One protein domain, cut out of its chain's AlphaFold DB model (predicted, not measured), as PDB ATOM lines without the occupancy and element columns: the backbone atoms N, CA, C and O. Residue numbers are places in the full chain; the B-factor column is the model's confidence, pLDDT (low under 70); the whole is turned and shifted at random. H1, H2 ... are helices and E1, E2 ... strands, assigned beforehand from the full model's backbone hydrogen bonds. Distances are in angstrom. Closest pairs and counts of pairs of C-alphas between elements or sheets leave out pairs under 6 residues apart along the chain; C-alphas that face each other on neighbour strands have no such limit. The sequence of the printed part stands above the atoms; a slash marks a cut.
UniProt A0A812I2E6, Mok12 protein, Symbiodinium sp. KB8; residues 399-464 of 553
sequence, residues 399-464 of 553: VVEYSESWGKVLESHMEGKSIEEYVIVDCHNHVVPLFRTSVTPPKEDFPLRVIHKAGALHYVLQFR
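AT A GLANCE: This is residues 399 to 464 of the 553 residues of the protein "Mok12 protein" of Symbiodinium sp. KB8 (UniProt A0A812I2E6). A small hairpin of two antiparallel strands, E1 and E2, lies between two helices: H1 is near it on one side, and H2 leads away on the other, straight from E2. A long loop, residues 426 to 447, joins the strands. The printed part has 66 residues, under half in named elements, in the order H1, E1, E2, H2; its class is mixed. It is compact, with a radius of gyration of the C-alphas of 12.0 A and spans of 34 by 28 by 19 A.

HOW THE PARTS SIT: Residues 399 to 400 pair antiparallel with residues 448 to 449 of E2, residues 448 to 452. H1, residues 406 to 414, is near E2 and apart from H2, residues 453 to 464. E1, residues 422 to 425, forms a hairpin with E2, at 151 degrees; N 423 and O 451 are 2.8 A apart, within hydrogen-bond range. The closest C-alphas of E1 and H2, Tyr 422 and Lys 453, are 5.3 A apart. Every O i to N i+4 pair is within range in H1, and 7 of 8 in H2.

IN THESE COORDINATES: H1 begins at C-alpha 406 (-34.226, 46.664, -14.484) and spans 12.2 A, E1 9.9 A and E2 13.4 A. H2 spans 16.5 A to C-alpha 464 (-51.331, 29.937, -33.610).

THE WHOLE: The C-alphas farthest apart, Glu 404 and Arg 464, are 34.6 A apart. The printed part has no cut; the E1 to E2 link is long. pLDDT is under 70 in residues 433 to 444 and 455 to 464.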
ATOM      1  N   VAL A 399     -33.024  38.891 -22.649       78.31
ATOM      2  CA  VAL A 399     -33.786  38.570 -21.441       78.31
ATOM      3  C   VAL A 399     -33.381  39.544 -20.335       78.31
ATOM      4  O   VAL A 399     -32.207  39.626 -19.987       78.31
ATOM      5  N   VAL A 400     -34.347  40.279 -19.784       77.69
ATOM      6  CA  VAL A 400     -34.150  41.185 -18.645       77.69
ATOM      7  C   VAL A 400     -34.797  40.554 -17.415       77.69
ATOM      8  O   VAL A 400     -36.022  40.448 -17.318       77.69
ATOM      9  N   GLU A 401     -33.960  40.104 -16.483       80.56
ATOM     10  CA  GLU A 401     -34.393  39.540 -15.202       80.56
ATOM     11  C   GLU A 401     -34.853  40.629 -14.216       80.56
ATOM     12  O   GLU A 401     -34.651  41.827 -14.435       80.56
ATOM     13  N   TYR A 402     -35.512  40.221 -13.127       73.81
ATOM     14  CA  TYR A 402     -35.983  41.165 -12.113       73.81
ATOM     15  C   TYR A 402     -34.802  41.770 -11.342       73.81
ATOM     16  O   TYR A 402     -34.017  41.064 -10.713       73.81
ATOM     17  N   SER A 403     -34.730  43.097 -11.342       74.56
ATOM     18  CA  SER A 403     -33.782  43.910 -10.579       74.56
ATOM     19  C   SER A 403     -34.475  45.213 -10.191       74.56
ATOM     20  O   SER A 403     -35.341  45.682 -10.925       74.56
ATOM     21  N   GLU A 404     -34.075  45.870  -9.104       71.19
ATOM     22  CA  GLU A 404     -34.545  47.238  -8.821       71.19
ATOM     23  C   GLU A 404     -34.093  48.238  -9.903       71.19
ATOM     24  O   GLU A 404     -34.771  49.228 -10.165       71.19
ATOM     25  N   SER A 405     -32.990  47.938 -10.600       73.62
ATOM     26  CA  SER A 405     -32.446  48.725 -11.712       73.62
ATOM     27  C   SER A 405     -32.883  48.252 -13.106       73.62
ATOM     28  O   SER A 405     -32.372  48.775 -14.097       73.62
ATOM     29  N   TRP A 406     -33.817  47.295 -13.214       78.44
ATOM     30  CA  TRP A 406     -34.226  46.664 -14.484       78.44
ATOM     31  C   TRP A 406     -34.567  47.678 -15.599       78.44
ATOM     32  O   TRP A 406     -34.251  47.435 -16.761       78.44
ATOM     33  N   GLY A 407     -35.151  48.833 -15.248       76.75
ATOM     34  CA  GLY A 407     -35.484  49.903 -16.190       76.75
ATOM     35  C   GLY A 407     -34.245  50.472 -16.882       76.75
ATOM     36  O   GLY A 407     -34.242  50.589 -18.098       76.75
ATOM     37  N   LYS A 408     -33.149  50.688 -16.141       76.75
ATOM     38  CA  LYS A 408     -31.860  51.135 -16.700       76.75
ATOM     39  C   LYS A 408     -31.202  50.068 -17.574       76.75
ATOM     40  O   LYS A 408     -30.553  50.397 -18.562       76.75
ATOM     41  N   VAL A 409     -31.370  48.791 -17.221       78.94
ATOM     42  CA  VAL A 409     -30.895  47.659 -18.040       78.94
ATOM     43  C   VAL A 409     -31.652  47.617 -19.367       78.94
ATOM     44  O   VAL A 409     -31.046  47.432 -20.418       78.94
ATOM     45  N   LEU A 410     -32.967  47.846 -19.335       80.88
ATOM     46  CA  LEU A 410     -33.798  47.934 -20.529       80.88
ATOM     47  C   LEU A 410     -33.489  49.188 -21.365       80.88
ATOM     48  O   LEU A 410     -33.372  49.070 -22.579       80.88
ATOM     49  N   GLU A 411     -33.328  50.356 -20.741       79.19
ATOM     50  CA  GLU A 411     -32.946  51.614 -21.401       79.19
ATOM     51  C   GLU A 411     -31.601  51.467 -22.120       79.19
ATOM     52  O   GLU A 411     -31.536  51.698 -23.322       79.19
ATOM     53  N   SER A 412     -30.565  50.975 -21.432       81.31
ATOM     54  CA  SER A 412     -29.254  50.702 -22.035       81.31
ATOM     55  C   SER A 412     -29.322  49.623 -23.124       81.31
ATOM     56  O   SER A 412     -28.633  49.719 -24.136       81.31
ATOM     57  N   HIS A 413     -30.196  48.616 -22.991       82.69
ATOM     58  CA  HIS A 413     -30.404  47.650 -24.070       82.69
ATOM     59  C   HIS A 413     -31.163  48.243 -25.271       82.69
ATOM     60  O   HIS A 413     -30.974  47.771 -26.393       82.69
ATOM     61  N   MET A 414     -32.021  49.243 -25.066       82.06
ATOM     62  CA  MET A 414     -32.781  49.938 -26.112       82.06
ATOM     63  C   MET A 414     -32.054  51.165 -26.682       82.06
ATOM     64  O   MET A 414     -32.533  51.758 -27.647       82.06
ATOM     65  N   GLU A 415     -30.899  51.537 -26.133       84.75
ATOM     66  CA  GLU A 415     -30.084  52.647 -26.615       84.75
ATOM     67  C   GLU A 415     -29.688  52.427 -28.087       84.75
ATOM     68  O   GLU A 415     -29.218  51.358 -28.482       84.75
ATOM     69  N   GLY A 416     -29.971  53.420 -28.935       82.62
ATOM     70  CA  GLY A 416     -29.786  53.330 -30.388       82.62
ATOM     71  C   GLY A 416     -30.784  52.436 -31.150       82.62
ATOM     72  O   GLY A 416     -30.643  52.310 -32.364       82.62
ATOM     73  N   LYS A 417     -31.791  51.830 -30.499       87.06
ATOM     74  CA  LYS A 417     -32.822  50.991 -31.151       87.06
ATOM     75  C   LYS A 417     -34.164  51.710 -31.236       87.06
ATOM     76  O   LYS A 417     -34.621  52.310 -30.263       87.06
ATOM     77  N   SER A 418     -34.859  51.588 -32.367       81.75
ATOM     78  CA  SER A 418     -36.199  52.161 -32.489       81.75
ATOM     79  C   SER A 418     -37.229  51.355 -31.692       81.75
ATOM     80  O   SER A 418     -37.408  50.154 -31.897       81.75
ATOM     81  N   ILE A 419     -38.009  52.025 -30.838       77.56
ATOM     82  CA  ILE A 419     -39.198  51.433 -30.189       77.56
ATOM     83  C   ILE A 419     -40.231  50.968 -31.245       77.56
ATOM     84  O   ILE A 419     -41.070  50.102 -30.988       77.56
ATOM     85  N   GLU A 420     -40.152  51.485 -32.473       80.81
ATOM     86  CA  GLU A 420     -41.012  51.071 -33.580       80.81
ATOM     87  C   GLU A 420     -40.563  49.757 -34.244       80.81
ATOM     88  O   GLU A 420     -41.375  49.132 -34.923       80.81
ATOM     89  N   GLU A 421     -39.358  49.256 -33.960       84.00
ATOM     90  CA  GLU A 421     -38.812  48.000 -34.506       84.00
ATOM     91  C   GLU A 421     -38.902  46.815 -33.531       84.00
ATOM     92  O   GLU A 421     -38.926  45.661 -33.958       84.00
ATOM     93  N   TYR A 422     -38.994  47.069 -32.222       84.75
ATOM     94  CA  TYR A 422     -38.965  46.034 -31.179       84.75
ATOM     95  C   TYR A 422     -40.284  45.947 -30.397       84.75
ATOM     96  O   TYR A 422     -41.102  46.866 -30.384       84.75
ATOM     97  N   VAL A 423     -40.507  44.805 -29.751       86.00
ATOM     98  CA  VAL A 423     -41.622  44.535 -28.840       86.00
ATOM     99  C   VAL A 423     -41.052  43.931 -27.566       86.00
ATOM    100  O   VAL A 423     -40.248  43.001 -27.621       86.00
ATOM    101  N   ILE A 424     -41.492  44.446 -26.421       85.38
ATOM    102  CA  ILE A 424     -41.207  43.847 -25.119       85.38
ATOM    103  C   ILE A 424     -42.364  42.925 -24.766       85.38
ATOM    104  O   ILE A 424     -43.522  43.350 -24.799       85.38
ATOM    105  N   VAL A 425     -42.053  41.681 -24.416       84.38
ATOM    106  CA  VAL A 425     -43.029  40.731 -23.879       84.38
ATOM    107  C   VAL A 425     -42.656  40.273 -22.473       84.38
ATOM    108  O   VAL A 425     -41.478  40.228 -22.122       84.38
ATOM    109  N   ASP A 426     -43.664  39.937 -21.677       85.69
ATOM    110  CA  ASP A 426     -43.496  39.347 -20.349       85.69
ATOM    111  C   ASP A 426     -43.135  37.844 -20.412       85.69
ATOM    112  O   ASP A 426     -43.030  37.233 -21.486       85.69
ATOM    113  N   CYS A 427     -42.985  37.209 -19.247       82.62
ATOM    114  CA  CYS A 427     -42.738  35.767 -19.137       82.62
ATOM    115  C   CYS A 427     -43.932  34.882 -19.566       82.62
ATOM    116  O   CYS A 427     -43.852  33.651 -19.544       82.62
ATOM    117  N   HIS A 428     -45.046  35.494 -19.973       82.44
ATOM    118  CA  HIS A 428     -46.259  34.868 -20.496       82.44
ATOM    119  C   HIS A 428     -46.524  35.231 -21.976       82.44
ATOM    120  O   HIS A 428     -47.546  34.828 -22.530       82.44
ATOM    121  N   ASN A 429     -45.578  35.914 -22.636       80.31
ATOM    122  CA  ASN A 429     -45.647  36.430 -24.007       80.31
ATOM    123  C   ASN A 429     -46.722  37.512 -24.267       80.31
ATOM    124  O   ASN A 429     -47.059  37.771 -25.425       80.31
ATOM    125  N   HIS A 430     -47.242  38.187 -23.241       80.12
ATOM    126  CA  HIS A 430     -48.056  39.389 -23.434       80.12
ATOM    127  C   HIS A 430     -47.163  40.593 -23.741       80.12
ATOM    128  O   HIS A 430     -46.113  40.767 -23.127       80.12
ATOM    129  N   VAL A 431     -47.600  41.463 -24.655       77.81
ATOM    130  CA  VAL A 431     -46.904  42.723 -24.953       77.81
ATOM    131  C   VAL A 431     -47.009  43.674 -23.762       77.81
ATOM    132  O   VAL A 431     -48.116  44.028 -23.353       77.81
ATOM    133  N   VAL A 432     -45.867  44.125 -23.244       79.19
ATOM    134  CA  VAL A 432     -45.800  45.113 -22.160       79.19
ATOM    135  C   VAL A 432     -45.881  46.523 -22.766       79.19
ATOM    136  O   VAL A 432     -44.989  46.905 -23.527       79.19
ATOM    137  N   PRO A 433     -46.928  47.318 -22.470       68.44
ATOM    138  CA  PRO A 433     -47.077  48.651 -23.044       68.44
ATOM    139  C   PRO A 433     -46.105  49.647 -22.396       68.44
ATOM    140  O   PRO A 433     -46.278  50.049 -21.246       68.44
ATOM    141  N   LEU A 434     -45.107  50.097 -23.161       65.06
ATOM    142  CA  LEU A 434     -44.262  51.236 -22.800       65.06
ATOM    143  C   LEU A 434     -45.059  52.546 -22.919       65.06
ATOM    144  O   LEU A 434     -45.102  53.175 -23.978       65.06
ATOM    145  N   PHE A 435     -45.694  52.974 -21.827       47.94
ATOM    146  CA  PHE A 435     -46.295  54.306 -21.743       47.94
ATOM    147  C   PHE A 435     -45.198  55.381 -21.671       47.94
ATOM    148  O   PHE A 435     -44.273  55.285 -20.869       47.94
ATOM    149  N   ARG A 436     -45.311  56.427 -22.505       45.25
ATOM    150  CA  ARG A 436     -44.246  57.420 -22.781       45.25
ATOM    151  C   ARG A 436     -43.802  58.318 -21.606       45.25
ATOM    152  O   ARG A 436     -42.969  59.191 -21.828       45.25
ATOM    153  N   THR A 437     -44.333  58.146 -20.395       41.03
ATOM    154  CA  THR A 437     -44.036  59.017 -19.235       41.03
ATOM    155  C   THR A 437     -43.868  58.306 -17.887       41.03
ATOM    156  O   THR A 437     -43.428  58.950 -16.938       41.03
ATOM    157  N   SER A 438     -44.153  57.004 -17.761       42.78
ATOM    158  CA  SER A 438     -43.817  56.246 -16.546       42.78
ATOM    159  C   SER A 438     -43.646  54.751 -16.818       42.78
ATOM    160  O   SER A 438     -44.536  54.064 -17.314       42.78
ATOM    161  N   VAL A 439     -42.469  54.234 -16.460       49.56
ATOM    162  CA  VAL A 439     -42.062  52.848 -16.722       49.56
ATOM    163  C   VAL A 439     -42.209  52.026 -15.434       49.56
ATOM    164  O   VAL A 439     -41.239  51.629 -14.795       49.56
ATOM    165  N   THR A 440     -43.459  51.803 -15.022       50.16
ATOM    166  CA  THR A 440     -43.816  50.944 -13.875       50.16
ATOM    167  C   THR A 440     -44.520  49.669 -14.354       50.16
ATOM    168  O   THR A 440     -45.747  49.676 -14.495       50.16
ATOM    169  N   PRO A 441     -43.790  48.570 -14.625       51.81
ATOM    170  CA  PRO A 441     -44.395  47.279 -14.922       51.81
ATOM    171  C   PRO A 441     -45.033  46.675 -13.660       51.81
ATOM    172  O   PRO A 441     -44.678  47.047 -12.534       51.81
ATOM    173  N   PRO A 442     -45.938  45.696 -13.812       54.69
ATOM    174  CA  PRO A 442     -46.309  44.825 -12.704       54.69
ATOM    175  C   PRO A 442     -45.067  44.101 -12.154       54.69
ATOM    176  O   PRO A 442     -44.264  43.556 -12.910       54.69
ATOM    177  N   LYS A 443     -44.923  44.048 -10.823       58.28
ATOM    178  CA  LYS A 443     -43.806  43.350 -10.150       58.28
ATOM    179  C   LYS A 443     -43.808  41.821 -10.341       58.28
ATOM    180  O   LYS A 443     -42.862  41.172  -9.913       58.28
ATOM    181  N   GLU A 444     -44.865  41.245 -10.915       55.00
ATOM    182  CA  GLU A 444     -45.111  39.795 -10.921       55.00
ATOM    183  C   GLU A 444     -44.673  39.079 -12.217       55.00
ATOM    184  O   GLU A 444     -44.481  37.866 -12.185       55.00
ATOM    185  N   ASP A 445     -44.468  39.797 -13.330       72.56
ATOM    186  CA  ASP A 445     -44.458  39.207 -14.686       72.56
ATOM    187  C   ASP A 445     -43.057  39.163 -15.364       72.56
ATOM    188  O   ASP A 445     -42.909  39.343 -16.573       72.56
ATOM    189  N   PHE A 446     -41.998  38.916 -14.583       79.38
ATOM    190  CA  PHE A 446     -40.608  38.772 -15.067       79.38
ATOM    191  C   PHE A 446     -40.228  37.304 -15.383       79.38
ATOM    192  O   PHE A 446     -40.853  36.385 -14.845       79.38
ATOM    193  N   PRO A 447     -39.186  37.043 -16.206       80.56
ATOM    194  CA  PRO A 447     -38.347  38.008 -16.923       80.56
ATOM    195  C   PRO A 447     -39.033  38.604 -18.159       80.56
ATOM    196  O   PRO A 447     -39.883  37.969 -18.783       80.56
ATOM    197  N   LEU A 448     -38.610  39.809 -18.536       83.50
ATOM    198  CA  LEU A 448     -39.024  40.461 -19.778       83.50
ATOM    199  C   LEU A 448     -38.133  40.010 -20.941       83.50
ATOM    200  O   LEU A 448     -36.955  39.709 -20.745       83.50
ATOM    201  N   ARG A 449     -38.667  40.000 -22.164       87.00
ATOM    202  CA  ARG A 449     -37.914  39.698 -23.391       87.00
ATOM    203  C   ARG A 449     -38.096  40.781 -24.442       87.00
ATOM    204  O   ARG A 449     -39.227  41.121 -24.782       87.00
ATOM    205  N   VAL A 450     -36.988  41.277 -24.987       86.25
ATOM    206  CA  VAL A 450     -36.973  42.233 -26.103       86.25
ATOM    207  C   VAL A 450     -36.836  41.458 -27.414       86.25
ATOM    208  O   VAL A 450     -35.834  40.781 -27.640       86.25
ATOM    209  N   ILE A 451     -37.855  41.537 -28.275       88.12
ATOM    210  CA  ILE A 451     -37.959  40.771 -29.526       88.12
ATOM    211  C   ILE A 451     -38.139  41.738 -30.701       88.12
ATOM    212  O   ILE A 451     -38.999  42.616 -30.667       88.12
ATOM    213  N   HIS A 452     -37.351  41.579 -31.766       88.00
ATOM    214  CA  HIS A 452     -37.508  42.365 -32.995       88.00
ATOM    215  C   HIS A 452     -38.802  41.976 -33.738       88.00
ATOM    216  O   HIS A 452     -39.106  40.787 -33.871       88.00
ATOM    217  N   LYS A 453     -39.570  42.947 -34.252       81.06
ATOM    218  CA  LYS A 453     -40.921  42.723 -34.813       81.06
ATOM    219  C   LYS A 453     -40.951  41.732 -35.975       81.06
ATOM    220  O   LYS A 453     -41.884  40.936 -36.050       81.06
ATOM    221  N   ALA A 454     -39.916  41.720 -36.817       74.25
ATOM    222  CA  ALA A 454     -39.795  40.743 -37.901       74.25
ATOM    223  C   ALA A 454     -39.737  39.289 -37.380       74.25
ATOM    224  O   ALA A 454     -40.373  38.408 -37.951       74.25
ATOM    225  N   GLY A 455     -39.051  39.048 -36.254       66.56
ATOM    226  CA  GLY A 455     -39.011  37.735 -35.595       66.56
ATOM    227  C   GLY A 455     -40.273  37.432 -34.779       66.56
ATOM    228  O   GLY A 455     -40.766  36.305 -34.788       66.56
ATOM    229  N   ALA A 456     -40.857  38.441 -34.122       60.00
ATOM    230  CA  ALA A 456     -42.088  38.283 -33.343       60.00
ATOM    231  C   ALA A 456     -43.266  37.762 -34.193       60.00
ATOM    232  O   ALA A 456     -44.075  36.966 -33.715       60.00
ATOM    233  N   LEU A 457     -43.336  38.162 -35.467       53.44
ATOM    234  CA  LEU A 457     -44.363  37.710 -36.409       53.44
ATOM    235  C   LEU A 457     -44.270  36.191 -36.674       53.44
ATOM    236  O   LEU A 457     -45.298  35.517 -36.742       53.44
ATOM    237  N   HIS A 458     -43.053  35.635 -36.706       49.06
ATOM    238  CA  HIS A 458     -42.804  34.193 -36.823       49.06
ATOM    239  C   HIS A 458     -43.287  33.430 -35.573       49.06
ATOM    240  O   HIS A 458     -44.067  32.483 -35.684       49.06
ATOM    241  N   TYR A 459     -42.926  33.907 -34.374       51.62
ATOM    242  CA  TYR A 459     -43.366  33.324 -33.096       51.62
ATOM    243  C   TYR A 459     -44.897  33.320 -32.930       51.62
ATOM    244  O   TYR A 459     -45.475  32.320 -32.497       51.62
ATOM    245  N   VAL A 460     -45.580  34.410 -33.300       49.09
ATOM    246  CA  VAL A 460     -47.051  34.508 -33.204       49.09
ATOM    247  C   VAL A 460     -47.755  33.565 -34.190       49.09
ATOM    248  O   VAL A 460     -48.806  33.005 -33.857       49.09
ATOM    249  N   LEU A 461     -47.187  33.346 -35.381       40.56
ATOM    250  CA  LEU A 461     -47.703  32.372 -36.347       40.56
ATOM    251  C   LEU A 461     -47.508  30.928 -35.868       40.56
ATOM    252  O   LEU A 461     -48.463  30.150 -35.909       40.56
ATOM    253  N   GLN A 462     -46.323  30.587 -35.352       43.00
ATOM    254  CA  GLN A 462     -46.032  29.260 -34.802       43.00
ATOM    255  C   GLN A 462     -46.988  28.905 -33.652       43.00
ATOM    256  O   GLN A 462     -47.633  27.855 -33.682       43.00
ATOM    257  N   PHE A 463     -47.180  29.819 -32.695       40.25
ATOM    258  CA  PHE A 463     -48.070  29.586 -31.552       40.25
ATOM    259  C   PHE A 463     -49.547  29.444 -31.971       40.25
ATOM    260  O   PHE A 463     -50.287  28.644 -31.394       40.25
ATOM    261  N   ARG A 464     -49.997  30.160 -33.017       35.78
ATOM    262  CA  ARG A 464     -51.331  29.937 -33.610       35.78
ATOM    263  C   ARG A 464     -51.450  28.562 -34.271       35.78
ATOM    264  O   ARG A 464     -52.486  27.921 -34.108       35.78
TER     265      ARG A 464